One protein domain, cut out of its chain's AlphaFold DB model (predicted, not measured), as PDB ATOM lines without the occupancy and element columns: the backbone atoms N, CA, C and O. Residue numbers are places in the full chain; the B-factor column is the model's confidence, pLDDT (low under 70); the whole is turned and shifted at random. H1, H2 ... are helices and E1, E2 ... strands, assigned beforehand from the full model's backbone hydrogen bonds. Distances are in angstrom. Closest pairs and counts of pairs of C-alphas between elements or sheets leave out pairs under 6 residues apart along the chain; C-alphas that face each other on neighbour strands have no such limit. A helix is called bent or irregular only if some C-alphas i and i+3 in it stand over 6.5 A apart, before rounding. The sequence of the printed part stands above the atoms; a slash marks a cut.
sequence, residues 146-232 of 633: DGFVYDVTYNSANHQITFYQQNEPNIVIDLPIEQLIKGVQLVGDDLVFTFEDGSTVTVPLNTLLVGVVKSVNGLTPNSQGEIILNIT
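AT A GLANCE: This is residues 146 to 232 of the 633 residues of an uncharacterized protein of Flavobacterium ummariense (UniProt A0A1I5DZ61). Two small sheets of three strands stand as an open L, with E4 at the edge of one sheet close to E1 at the edge of the other. The short helix H1 follows E6 at one end of the second sheet, and a long tail without named elements, residues 212 to 232, runs away from the sheets and makes the length of the domain. The printed part has 87 residues, with six named strands and one named helix in the order E1 E2 E3 E4 E5 E6 H1; both sheets, E1 - E2 - E3 and E4 - E5 - E6, are antiparallel. The class is mostly strand, though under half of the residues are in named elements. The whole is loose and elongated, with a radius of gyration of the C-alphas of 15.5 A and spans of 50 by 30 by 26 A.

HOW THE PARTS SIT: E4, residues 181 to 187, E5, residues 190 to 195, and E6, residues 200 to 204, form a meander, each strand the antiparallel neighbour of the one before. E4 and E5 are a hairpin at 159 degrees, with N 185 and O 192 within hydrogen-bond range at 3.0 A. E5 and E6 are a hairpin at 158 degrees, with N 193 and O 201 at 2.8 A. E1, residues 149 to 155, E2, residues 160 to 165, and E3, residues 171 to 174, form the other meander. In the hairpin E1 and E2, at 161 degrees, N 153 and O 162 are 3.0 A apart. In the hairpin E2 and E3, at 174 degrees, N 163 and O 171 are 2.8 A apart. Between the sheets, the closest C-alphas of the edge strands E1 and E4 are those of Tyr 154 and Val 184, 5.7 A apart. E3 and E4 are apart, as are E1 and E5. H1, residues 205 to 211, only grazes the sheet E4 E5 E6 with its residues 205 to 208; its closest C-alphas with E5 are those of Leu 205 and Asp 190, 5.3 A. It is not on the sheet E1 E2 E3. In H1, 1 of 3 O i to N i+4 pairs and 2 of 4 O i to N i+3 pairs are within hydrogen-bond range.

IN THESE COORDINATES: E4 is 16.6 A from first to last C-alpha, E5 16.0 A and E6 13.0 A. E1 begins at C-alpha 149, (-46.259, 13.326, 18.822), and is 17.1 A long; E2 is 15.6 A and E3 10.0 A. H1, 11.1 A, ends at C-alpha 211, (-42.845, 2.579, 31.528). It is neither bent nor irregular, but only just: C-alphas 208 and 211 are 6.2 A apart.

THE WHOLE: The two C-alphas farthest apart are those of Asp 197 and Thr 232, 51.5 A. The printed part has no cut. The link E3 to E4 is short, the other links are tight. The mean pLDDT of the printed part is 77.6; residues 176 to 180, 205 to 214, 223 and 225 are under 70.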
ATOM      1  N   ASP A 146     -38.851  13.528  13.564       76.94
ATOM      2  CA  ASP A 146     -39.322  12.165  13.305       76.94
ATOM      3  C   ASP A 146     -39.692  11.457  14.620       76.94
ATOM      4  O   ASP A 146     -38.919  11.401  15.580       76.94
ATOM      5  N   GLY A 147     -40.927  10.952  14.685       71.75
ATOM      6  CA  GLY A 147     -41.480  10.296  15.872       71.75
ATOM      7  C   GLY A 147     -42.061  11.236  16.938       71.75
ATOM      8  O   GLY A 147     -42.651  10.745  17.908       71.75
ATOM      9  N   PHE A 148     -41.966  12.562  16.775       79.69
ATOM     10  CA  PHE A 148     -42.594  13.524  17.685       79.69
ATOM     11  C   PHE A 148     -44.123  13.446  17.592       79.69
ATOM     12  O   PHE A 148     -44.690  13.476  16.497       79.69
ATOM     13  N   VAL A 149     -44.794  13.360  18.743       81.19
ATOM     14  CA  VAL A 149     -46.259  13.326  18.822       81.19
ATOM     15  C   VAL A 149     -46.795  14.752  18.813       81.19
ATOM     16  O   VAL A 149     -46.533  15.510  19.743       81.19
ATOM     17  N   TYR A 150     -47.560  15.112  17.783       83.00
ATOM     18  CA  TYR A 150     -48.117  16.464  17.648       83.00
ATOM     19  C   TYR A 150     -49.619  16.545  17.948       83.00
ATOM     20  O   TYR A 150     -50.138  17.641  18.151       83.00
ATOM     21  N   ASP A 151     -50.321  15.409  17.965       84.69
ATOM     22  CA  ASP A 151     -51.750  15.346  18.275       84.69
ATOM     23  C   ASP A 151     -52.124  13.988  18.887       84.69
ATOM     24  O   ASP A 151     -51.467  12.972  18.637       84.69
ATOM     25  N   VAL A 152     -53.194  13.971  19.681       83.88
ATOM     26  CA  VAL A 152     -53.748  12.762  20.295       83.88
ATOM     27  C   VAL A 152     -55.265  12.794  20.191       83.88
ATOM     28  O   VAL A 152     -55.912  13.714  20.688       83.88
ATOM     29  N   THR A 153     -55.849  11.753  19.600       87.00
ATOM     30  CA  THR A 153     -57.305  11.600  19.515       87.00
ATOM     31  C   THR A 153     -57.774  10.325  20.196       87.00
ATOM     32  O   THR A 153     -57.081   9.309  20.219       87.00
ATOM     33  N   TYR A 154     -58.989  10.375  20.737       85.62
ATOM     34  CA  TYR A 154     -59.699   9.210  21.251       85.62
ATOM     35  C   TYR A 154     -60.961   8.971  20.431       85.62
ATOM     36  O   TYR A 154     -61.817   9.851  20.311       85.62
ATOM     37  N   ASN A 155     -61.080   7.772  19.871       84.75
ATOM     38  CA  ASN A 155     -62.276   7.328  19.182       84.75
ATOM     39  C   ASN A 155     -63.122   6.488  20.141       84.75
ATOM     40  O   ASN A 155     -62.825   5.331  20.433       84.75
ATOM     41  N   SER A 156     -64.211   7.083  20.620       78.81
ATOM     42  CA  SER A 156     -65.118   6.442  21.570       78.81
ATOM     43  C   SER A 156     -65.911   5.276  20.973       78.81
ATOM     44  O   SER A 156     -66.444   4.474  21.727       78.81
ATOM     45  N   ALA A 157     -66.027   5.173  19.644       81.75
ATOM     46  CA  ALA A 157     -66.798   4.105  19.006       81.75
ATOM     47  C   ALA A 157     -66.060   2.760  19.019       81.75
ATOM     48  O   ALA A 157     -66.696   1.709  18.984       81.75
ATOM     49  N   ASN A 158     -64.727   2.790  19.041       85.62
ATOM     50  CA  ASN A 158     -63.880   1.600  19.050       85.62
ATOM     51  C   ASN A 158     -62.879   1.574  20.218       85.62
ATOM     52  O   ASN A 158     -62.047   0.677  20.270       85.62
ATOM     53  N   HIS A 159     -62.975   2.532  21.145       80.62
ATOM     54  CA  HIS A 159     -62.118   2.671  22.324       80.62
ATOM     55  C   HIS A 159     -60.613   2.718  22.006       80.62
ATOM     56  O   HIS A 159     -59.792   2.166  22.738       80.62
ATOM     57  N   GLN A 160     -60.242   3.406  20.923       86.50
ATOM     58  CA  GLN A 160     -58.846   3.571  20.511       86.50
ATOM     59  C   GLN A 160     -58.311   4.963  20.835       86.50
ATOM     60  O   GLN A 160     -58.942   5.966  20.493       86.50
ATOM     61  N   ILE A 161     -57.113   5.025  21.418       84.19
ATOM     62  CA  ILE A 161     -56.314   6.256  21.480       84.19
ATOM     63  C   ILE A 161     -55.281   6.210  20.353       84.19
ATOM     64  O   ILE A 161     -54.534   5.240  20.237       84.19
ATOM     65  N   THR A 162     -55.236   7.256  19.529       87.19
ATOM     66  CA  THR A 162     -54.265   7.409  18.439       87.19
ATOM     67  C   THR A 162     -53.352   8.591  18.734       87.19
ATOM     68  O   THR A 162     -53.828   9.712  18.893       87.19
ATOM     69  N   PHE A 163     -52.045   8.346  18.773       88.25
ATOM     70  CA  PHE A 163     -51.006   9.369  18.856       88.25
ATOM     71  C   PHE A 163     -50.454   9.601  17.449       88.25
ATOM     72  O   PHE A 163     -49.892   8.681  16.847       88.25
ATOM     73  N   TYR A 164     -50.629  10.808  16.914       84.38
ATOM     74  CA  TYR A 164     -50.137  11.158  15.585       84.38
ATOM     75  C   TYR A 164     -48.675  11.560  15.660       84.38
ATOM     76  O   TYR A 164     -48.327  12.508  16.367       84.38
ATOM     77  N   GLN A 165     -47.833  10.833  14.930       85.94
ATOM     78  CA  GLN A 165     -46.395  11.072  14.896       85.94
ATOM     79  C   GLN A 165     -45.994  11.779  13.605       85.94
ATOM     80  O   GLN A 165     -46.543  11.523  12.533       85.94
ATOM     81  N   GLN A 166     -45.022  12.681  13.700       83.88
ATOM     82  CA  GLN A 166     -44.423  13.301  12.526       83.88
ATOM     83  C   GLN A 166     -43.565  12.261  11.786       83.88
ATOM     84  O   GLN A 166     -42.677  11.658  12.381       83.88
ATOM     85  N   ASN A 167     -43.859  12.053  10.496       80.56
ATOM     86  CA  ASN A 167     -43.141  11.173   9.555       80.56
ATOM     87  C   ASN A 167     -42.997   9.685   9.955       80.56
ATOM     88  O   ASN A 167     -42.339   8.930   9.245       80.56
ATOM     89  N   GLU A 168     -43.667   9.246  11.018       81.81
ATOM     90  CA  GLU A 168     -43.702   7.859  11.492       81.81
ATOM     91  C   GLU A 168     -45.156   7.350  11.540       81.81
ATOM     92  O   GLU A 168     -46.097   8.150  11.592       81.81
ATOM     93  N   PRO A 169     -45.397   6.026  11.503       87.94
ATOM     94  CA  PRO A 169     -46.733   5.471  11.678       87.94
ATOM     95  C   PRO A 169     -47.332   5.856  13.036       87.94
ATOM     96  O   PRO A 169     -46.683   5.713  14.065       87.94
ATOM     97  N   ASN A 170     -48.600   6.269  13.049       90.00
ATOM     98  CA  ASN A 170     -49.302   6.596  14.292       90.00
ATOM     99  C   ASN A 170     -49.285   5.422  15.282       90.00
ATOM    100  O   ASN A 170     -49.504   4.267  14.903       90.00
ATOM    101  N   ILE A 171     -49.133   5.733  16.567       86.19
ATOM    102  CA  ILE A 171     -49.267   4.742  17.635       86.19
ATOM    103  C   ILE A 171     -50.751   4.627  17.973       86.19
ATOM    104  O   ILE A 171     -51.374   5.608  18.375       86.19
ATOM    105  N   VAL A 172     -51.313   3.428  17.827       85.75
ATOM    106  CA  VAL A 172     -52.710   3.134  18.170       85.75
ATOM    107  C   VAL A 172     -52.733   2.192  19.365       85.75
ATOM    108  O   VAL A 172     -52.118   1.125  19.329       85.75
ATOM    109  N   ILE A 173     -53.430   2.593  20.425       81.00
ATOM    110  CA  ILE A 173     -53.625   1.794  21.635       81.00
ATOM    111  C   ILE A 173     -55.100   1.413  21.723       81.00
ATOM    112  O   ILE A 173     -55.960   2.280  21.891       81.00
ATOM    113  N   ASP A 174     -55.373   0.113  21.631       81.19
ATOM    114  CA  ASP A 174     -56.679  -0.465  21.942       81.19
ATOM    115  C   ASP A 174     -56.856  -0.514  23.462       81.19
ATOM    116  O   ASP A 174     -56.091  -1.186  24.161       81.19
ATOM    117  N   LEU A 175     -57.857   0.193  23.988       75.81
ATOM    118  CA  LEU A 175     -58.186   0.100  25.405       75.81
ATOM    119  C   LEU A 175     -59.069  -1.135  25.651       75.81
ATOM    120  O   LEU A 175     -60.080  -1.311  24.966       75.81
ATOM    121  N   PRO A 176     -58.724  -2.003  26.622       69.62
ATOM    122  CA  PRO A 176     -59.581  -3.120  27.000       69.62
ATOM    123  C   PRO A 176     -60.938  -2.588  27.489       69.62
ATOM    124  O   PRO A 176     -61.009  -1.610  28.231       69.62
ATOM    125  N   ILE A 177     -62.006  -3.228  27.014       59.12
ATOM    126  CA  ILE A 177     -63.361  -2.693  26.780       59.12
ATOM    127  C   ILE A 177     -64.180  -2.475  28.074       59.12
ATOM    128  O   ILE A 177     -65.365  -2.770  28.114       59.12
ATOM    129  N   GLU A 178     -63.600  -1.972  29.167       50.06
ATOM    130  CA  GLU A 178     -64.331  -1.931  30.447       50.06
ATOM    131  C   GLU A 178     -64.442  -0.581  31.155       50.06
ATOM    132  O   GLU A 178     -65.171  -0.520  32.141       50.06
ATOM    133  N   GLN A 179     -63.840   0.526  30.689       53.88
ATOM    134  CA  GLN A 179     -63.983   1.799  31.422       53.88
ATOM    135  C   GLN A 179     -64.208   3.051  30.558       53.88
ATOM    136  O   GLN A 179     -63.305   3.544  29.891       53.88
ATOM    137  N   LEU A 180     -65.448   3.562  30.629       68.38
ATOM    138  CA  LEU A 180     -65.884   4.913  31.052       68.38
ATOM    139  C   LEU A 180     -65.120   6.174  30.587       68.38
ATOM    140  O   LEU A 180     -65.359   7.240  31.148       68.38
ATOM    141  N   ILE A 181     -64.246   6.130  29.581       72.62
ATOM    142  CA  ILE A 181     -63.580   7.331  29.045       72.62
ATOM    143  C   ILE A 181     -64.442   7.949  27.938       72.62
ATOM    144  O   ILE A 181     -64.750   7.307  26.932       72.62
ATOM    145  N   LYS A 182     -64.805   9.222  28.123       81.94
ATOM    146  CA  LYS A 182     -65.615  10.047  27.214       81.94
ATOM    147  C   LYS A 182     -64.768  10.957  26.321       81.94
ATOM    148  O   LYS A 182     -65.215  11.341  25.244       81.94
ATOM    149  N   GLY A 183     -63.557  11.308  26.750       79.88
ATOM    150  CA  GLY A 183     -62.652  12.160  25.983       79.88
ATOM    151  C   GLY A 183     -61.214  12.078  26.472       79.88
ATOM    152  O   GLY A 183     -60.968  11.799  27.643       79.88
ATOM    153  N   VAL A 184     -60.272  12.333  25.568       81.69
ATOM    154  CA  VAL A 184     -58.839  12.449  25.864       81.69
ATOM    155  C   VAL A 184     -58.326  13.689  25.144       81.69
ATOM    156  O   VAL A 184     -58.654  13.884  23.973       81.69
ATOM    157  N   GLN A 185     -57.564  14.534  25.834       87.44
ATOM    158  CA  GLN A 185     -56.990  15.753  25.267       87.44
ATOM    159  C   GLN A 185     -55.562  15.971  25.769       87.44
ATOM    160  O   GLN A 185     -55.266  15.725  26.937       87.44
ATOM    161  N   LEU A 186     -54.696  16.484  24.892       81.62
ATOM    162  CA  LEU A 186     -53.387  17.013  25.262       81.62
ATOM    163  C   LEU A 186     -53.525  18.479  25.704       81.62
ATOM    164  O   LEU A 186     -53.996  19.321  24.934       81.62
ATOM    165  N   VAL A 187     -53.134  18.790  26.940       83.31
ATOM    166  CA  VAL A 187     -53.166  20.151  27.494       83.31
ATOM    167  C   VAL A 187     -51.778  20.489  28.027       83.31
ATOM    168  O   VAL A 187     -51.412  20.098  29.131       83.31
ATOM    169  N   GLY A 188     -50.995  21.217  27.228       86.56
ATOM    170  CA  GLY A 188     -49.576  21.427  27.525       86.56
ATOM    171  C   GLY A 188     -48.811  20.104  27.467       86.56
ATOM    172  O   GLY A 188     -48.886  19.410  26.454       86.56
ATOM    173  N   ASP A 189     -48.133  19.757  28.562       77.62
ATOM    174  CA  ASP A 189     -47.339  18.525  28.695       77.62
ATOM    175  C   ASP A 189     -48.126  17.363  29.331       77.62
ATOM    176  O   ASP A 189     -47.556  16.310  29.620       77.62
ATOM    177  N   ASP A 190     -49.434  17.525  29.547       80.62
ATOM    178  CA  ASP A 190     -50.260  16.540  30.241       80.62
ATOM    179  C   ASP A 190     -51.353  15.941  29.342       80.62
ATOM    180  O   ASP A 190     -52.011  16.629  28.554       80.62
ATOM    181  N   LEU A 191     -51.602  14.642  29.522       84.00
ATOM    182  CA  LEU A 191     -52.740  13.914  28.970       84.00
ATOM    183  C   LEU A 191     -53.911  13.970  29.947       84.00
ATOM    184  O   LEU A 191     -53.837  13.436  31.052       84.00
ATOM    185  N   VAL A 192     -55.008  14.594  29.535       87.19
ATOM    186  CA  VAL A 192     -56.224  14.717  30.339       87.19
ATOM    187  C   VAL A 192     -57.267  13.727  29.833       87.19
ATOM    188  O   VAL A 192     -57.770  13.851  28.717       87.19
ATOM    189  N   PHE A 193     -57.619  12.755  30.670       86.06
ATOM    190  CA  PHE A 193     -58.721  11.822  30.459       86.06
ATOM    191  C   PHE A 193     -59.987  12.400  31.083       86.06
ATOM    192  O   PHE A 193     -59.965  12.807  32.238       86.06
ATOM    193  N   THR A 194     -61.090  12.427  30.343       87.62
ATOM    194  CA  THR A 194     -62.419  12.807  30.838       87.62
ATOM    195  C   THR A 194     -63.308  11.577  30.863       87.62
ATOM    196  O   THR A 194     -63.455  10.913  29.835       87.62
ATOM    197  N   PHE A 195     -63.929  11.291  32.003       85.50
ATOM    198  CA  PHE A 195     -64.818  10.144  32.174       85.50
ATOM    199  C   PHE A 195     -66.289  10.528  31.957       85.50
ATOM    200  O   PHE A 195     -66.637  11.710  31.877       85.50
ATOM    201  N   GLU A 196     -67.180   9.543  31.812       83.12
ATOM    202  CA  GLU A 196     -68.606   9.812  31.558       83.12
ATOM    203  C   GLU A 196     -69.308  10.579  32.685       83.12
ATOM    204  O   GLU A 196     -70.240  11.340  32.413       83.12
ATOM    205  N   ASP A 197     -68.832  10.436  33.924       81.62
ATOM    206  CA  ASP A 197     -69.314  11.184  35.089       81.62
ATOM    207  C   ASP A 197     -68.847  12.656  35.108       81.62
ATOM    208  O   ASP A 197     -69.260  13.430  35.972       81.62
ATOM    209  N   GLY A 198     -68.021  13.059  34.135       83.75
ATOM    210  CA  GLY A 198     -67.454  14.399  34.009       83.75
ATOM    211  C   GLY A 198     -66.187  14.627  34.832       83.75
ATOM    212  O   GLY A 198     -65.637  15.728  34.784       83.75
ATOM    213  N   SER A 199     -65.704  13.621  35.569       84.56
ATOM    214  CA  SER A 199     -64.409  13.692  36.244       84.56
ATOM    215  C   SER A 199     -63.265  13.718  35.227       84.56
ATOM    216  O   SER A 199     -63.396  13.244  34.094       84.56
ATOM    217  N   THR A 200     -62.135  14.304  35.629       89.06
ATOM    218  CA  THR A 200     -60.923  14.346  34.807       89.06
ATOM    219  C   THR A 200     -59.734  13.783  35.569       89.06
ATOM    220  O   THR A 200     -59.593  14.014  36.770       89.06
ATOM    221  N   VAL A 201     -58.884  13.033  34.871       86.19
ATOM    222  CA  VAL A 201     -57.595  12.547  35.373       86.19
ATOM    223  C   VAL A 201     -56.505  13.084  34.464       86.19
ATOM    224  O   VAL A 201     -56.537  12.869  33.255       86.19
ATOM    225  N   THR A 202     -55.540  13.770  35.059       88.00
ATOM    226  CA  THR A 202     -54.385  14.330  34.362       88.00
ATOM    227  C   THR A 202     -53.184  13.425  34.587       88.00
ATOM    228  O   THR A 202     -52.799  13.178  35.729       88.00
ATOM    229  N   VAL A 203     -52.597  12.929  33.503       82.38
ATOM    230  CA  VAL A 203     -51.380  12.120  33.510       82.38
ATOM    231  C   VAL A 203     -50.290  12.903  32.783       82.38
ATOM    232  O   VAL A 203     -50.398  13.100  31.572       82.38
ATOM    233  N   PRO A 204     -49.236  13.345  33.480       78.62
ATOM    234  CA  PRO A 204     -48.117  14.018  32.832       78.62
ATOM    235  C   PRO A 204     -47.465  13.130  31.769       78.62
ATOM    236  O   PRO A 204     -47.167  11.966  32.055       78.62
ATOM    237  N   LEU A 205     -47.202  13.632  30.553       69.94
ATOM    238  CA  LEU A 205     -46.596  12.808  29.490       69.94
ATOM    239  C   LEU A 205     -45.262  12.211  29.936       69.94
ATOM    240  O   LEU A 205     -44.960  11.060  29.622       69.94
ATOM    241  N   ASN A 206     -44.485  12.965  30.714       63.75
ATOM    242  CA  ASN A 206     -43.208  12.492  31.232       63.75
ATOM    243  C   ASN A 206     -43.350  11.241  32.119       63.75
ATOM    244  O   ASN A 206     -42.409  10.459  32.164       63.75
ATOM    245  N   THR A 207     -44.509  11.002  32.751       54.38
ATOM    246  CA  THR A 207     -44.786   9.793  33.550       54.38
ATOM    247  C   THR A 207     -45.196   8.593  32.699       54.38
ATOM    248  O   THR A 207     -44.844   7.463  33.033       54.38
ATOM    249  N   LEU A 208     -45.850   8.817  31.553       56.38
ATOM    250  CA  LEU A 208     -46.175   7.767  30.578       56.38
ATOM    251  C   LEU A 208     -44.923   7.208  29.886       56.38
ATOM    252  O   LEU A 208     -44.887   6.027  29.538       56.38
ATOM    253  N   LEU A 209     -43.864   8.014  29.746       53.72
ATOM    254  CA  LEU A 209     -42.581   7.560  29.199       53.72
ATOM    255  C   LEU A 209     -41.737   6.717  30.174       53.72
ATOM    256  O   LEU A 209     -40.867   5.980  29.710       53.72
ATOM    257  N   VAL A 210     -42.004   6.734  31.487       46.78
ATOM    258  CA  VAL A 210     -41.211   5.967  32.478       46.78
ATOM    259  C   VAL A 210     -41.467   4.449  32.390       46.78
ATOM    260  O   VAL A 210     -40.688   3.660  32.914       46.78
ATOM    261  N   GLY A 211     -42.507   4.005  31.673       47.19
ATOM    262  CA  GLY A 211     -42.845   2.579  31.528       47.19
ATOM    263  C   GLY A 211     -42.614   1.947  30.148       47.19
ATOM    264  O   GLY A 211     -42.787   0.737  30.016       47.19
ATOM    265  N   VAL A 212     -42.272   2.719  29.106       50.34
ATOM    266  CA  VAL A 212     -42.409   2.252  27.701       50.34
ATOM    267  C   VAL A 212     -41.094   2.219  26.918       50.34
ATOM    268  O   VAL A 212     -41.051   1.671  25.815       50.34
ATOM    269  N   VAL A 213     -39.986   2.718  27.469       55.03
ATOM    270  CA  VAL A 213     -38.691   2.631  26.783       55.03
ATOM    271  C   VAL A 213     -38.190   1.182  26.802       55.03
ATOM    272  O   VAL A 213     -37.434   0.774  27.674       55.03
ATOM    273  N   LYS A 214     -38.626   0.371  25.828       62.09
ATOM    274  CA  LYS A 214     -38.201  -1.034  25.679       62.09
ATOM    275  C   LYS A 214     -36.703  -1.138  25.401       62.09
ATOM    276  O   LYS A 214     -36.062  -2.082  25.858       62.09
ATOM    277  N   SER A 215     -36.157  -0.171  24.665       70.56
ATOM    278  CA  SER A 215     -34.722  -0.009  24.457       70.56
ATOM    279  C   SER A 215     -34.379   1.374  23.906       70.56
ATOM    280  O   SER A 215     -35.156   1.910  23.119       70.56
ATOM    281  N   VAL A 216     -33.191   1.895  24.214       71.69
ATOM    282  CA  VAL A 216     -32.574   3.037  23.508       71.69
ATOM    283  C   VAL A 216     -31.332   2.517  22.799       71.69
ATOM    284  O   VAL A 216     -30.492   1.881  23.431       71.69
ATOM    285  N   ASN A 217     -31.241   2.724  21.481       75.69
ATOM    286  CA  ASN A 217     -30.155   2.210  20.632       75.69
ATOM    287  C   ASN A 217     -29.854   0.708  20.834       75.69
ATOM    288  O   ASN A 217     -28.707   0.274  20.792       75.69
ATOM    289  N   GLY A 218     -30.900  -0.097  21.060       77.94
ATOM    290  CA  GLY A 218     -30.793  -1.550  21.250       77.94
ATOM    291  C   GLY A 218     -30.437  -2.008  22.669       77.94
ATOM    292  O   GLY A 218     -30.378  -3.213  22.904       77.94
ATOM    293  N   LEU A 219     -30.248  -1.091  23.624       76.94
ATOM    294  CA  LEU A 219     -30.019  -1.418  25.033       76.94
ATOM    295  C   LEU A 219     -31.323  -1.375  25.821       76.94
ATOM    296  O   LEU A 219     -32.026  -0.366  25.811       76.94
ATOM    297  N   THR A 220     -31.637  -2.469  26.508       80.44
ATOM    298  CA  THR A 220     -32.828  -2.591  27.357       80.44
ATOM    299  C   THR A 220     -32.575  -2.011  28.756       80.44
ATOM    300  O   THR A 220     -31.460  -2.171  29.264       80.44
ATOM    301  N   PRO A 221     -33.583  -1.409  29.411       80.00
ATOM    302  CA  PRO A 221     -33.463  -0.918  30.784       80.00
ATOM    303  C   PRO A 221     -33.041  -2.004  31.783       80.00
ATOM    304  O   PRO A 221     -33.405  -3.173  31.638       80.00
ATOM    305  N   ASN A 222     -32.301  -1.615  32.822       81.25
ATOM    306  CA  ASN A 222     -31.976  -2.485  33.951       81.25
ATOM    307  C   ASN A 222     -33.219  -2.740  34.838       81.25
ATOM    308  O   ASN A 222     -34.306  -2.215  34.598       81.25
ATOM    309  N   SER A 223     -33.067  -3.528  35.906       69.06
ATOM    310  CA  SER A 223     -34.160  -3.854  36.841       69.06
ATOM    311  C   SER A 223     -34.749  -2.651  37.595       69.06
ATOM    312  O   SER A 223     -35.742  -2.809  38.298       69.06
ATOM    313  N   GLN A 224     -34.130  -1.477  37.487       71.25
ATOM    314  CA  GLN A 224     -34.571  -0.211  38.078       71.25
ATOM    315  C   GLN A 224     -35.150   0.748  37.018       71.25
ATOM    316  O   GLN A 224     -35.535   1.860  37.359       71.25
ATOM    317  N   GLY A 225     -35.240   0.324  35.750       66.31
ATOM    318  CA  GLY A 225     -35.749   1.138  34.642       66.31
ATOM    319  C   GLY A 225     -34.714   2.079  34.017       66.31
ATOM    320  O   GLY A 225     -35.066   2.892  33.167       66.31
ATOM    321  N   GLU A 226     -33.440   1.974  34.390       73.94
ATOM    322  CA  GLU A 226     -32.383   2.857  33.892       73.94
ATOM    323  C   GLU A 226     -31.698   2.260  32.655       73.94
ATOM    324  O   GLU A 226     -31.394   1.065  32.611       73.94
ATOM    325  N   ILE A 227     -31.388   3.098  31.661       82.00
ATOM    326  CA  ILE A 227     -30.544   2.728  30.516       82.00
ATOM    327  C   ILE A 227     -29.220   3.477  30.636       82.00
ATOM    328  O   ILE A 227     -29.176   4.705  30.567       82.00
ATOM    329  N   ILE A 228     -28.131   2.730  30.791       83.62
ATOM    330  CA  ILE A 228     -26.775   3.280  30.791       83.62
ATOM    331  C   ILE A 228     -26.276   3.294  29.345       83.62
ATOM    332  O   ILE A 228     -26.054   2.235  28.763       83.62
ATOM    333  N   LEU A 229     -26.097   4.487  28.775       84.88
ATOM    334  CA  LEU A 229     -25.531   4.675  27.438       84.88
ATOM    335  C   LEU A 229     -24.030   4.960  27.536       84.88
ATOM    336  O   LEU A 229     -23.615   5.948  28.144       84.88
ATOM    337  N   ASN A 230     -23.208   4.131  26.898       84.81
ATOM    338  CA  ASN A 230     -21.807   4.447  26.645       84.81
ATOM    339  C   ASN A 230     -21.683   5.315  25.388       84.81
ATOM    340  O   ASN A 230     -22.556   5.339  24.524       84.81
ATOM    341  N   ILE A 231     -20.540   5.990  25.231       80.56
ATOM    342  CA  ILE A 231     -20.251   6.815  24.042       80.56
ATOM    343  C   ILE A 231     -20.362   6.003  22.739       80.56
ATOM    344  O   ILE A 231     -20.727   6.550  21.702       80.56
ATOM    345  N   THR A 232     -20.058   4.703  22.782       78.75
ATOM    346  CA  THR A 232     -20.185   3.783  21.640       78.75
ATOM    347  C   THR A 232     -21.625   3.493  21.249       78.75
ATOM    348  O   THR A 232     -21.879   3.140  20.102       78.75
TER     349      THR A 232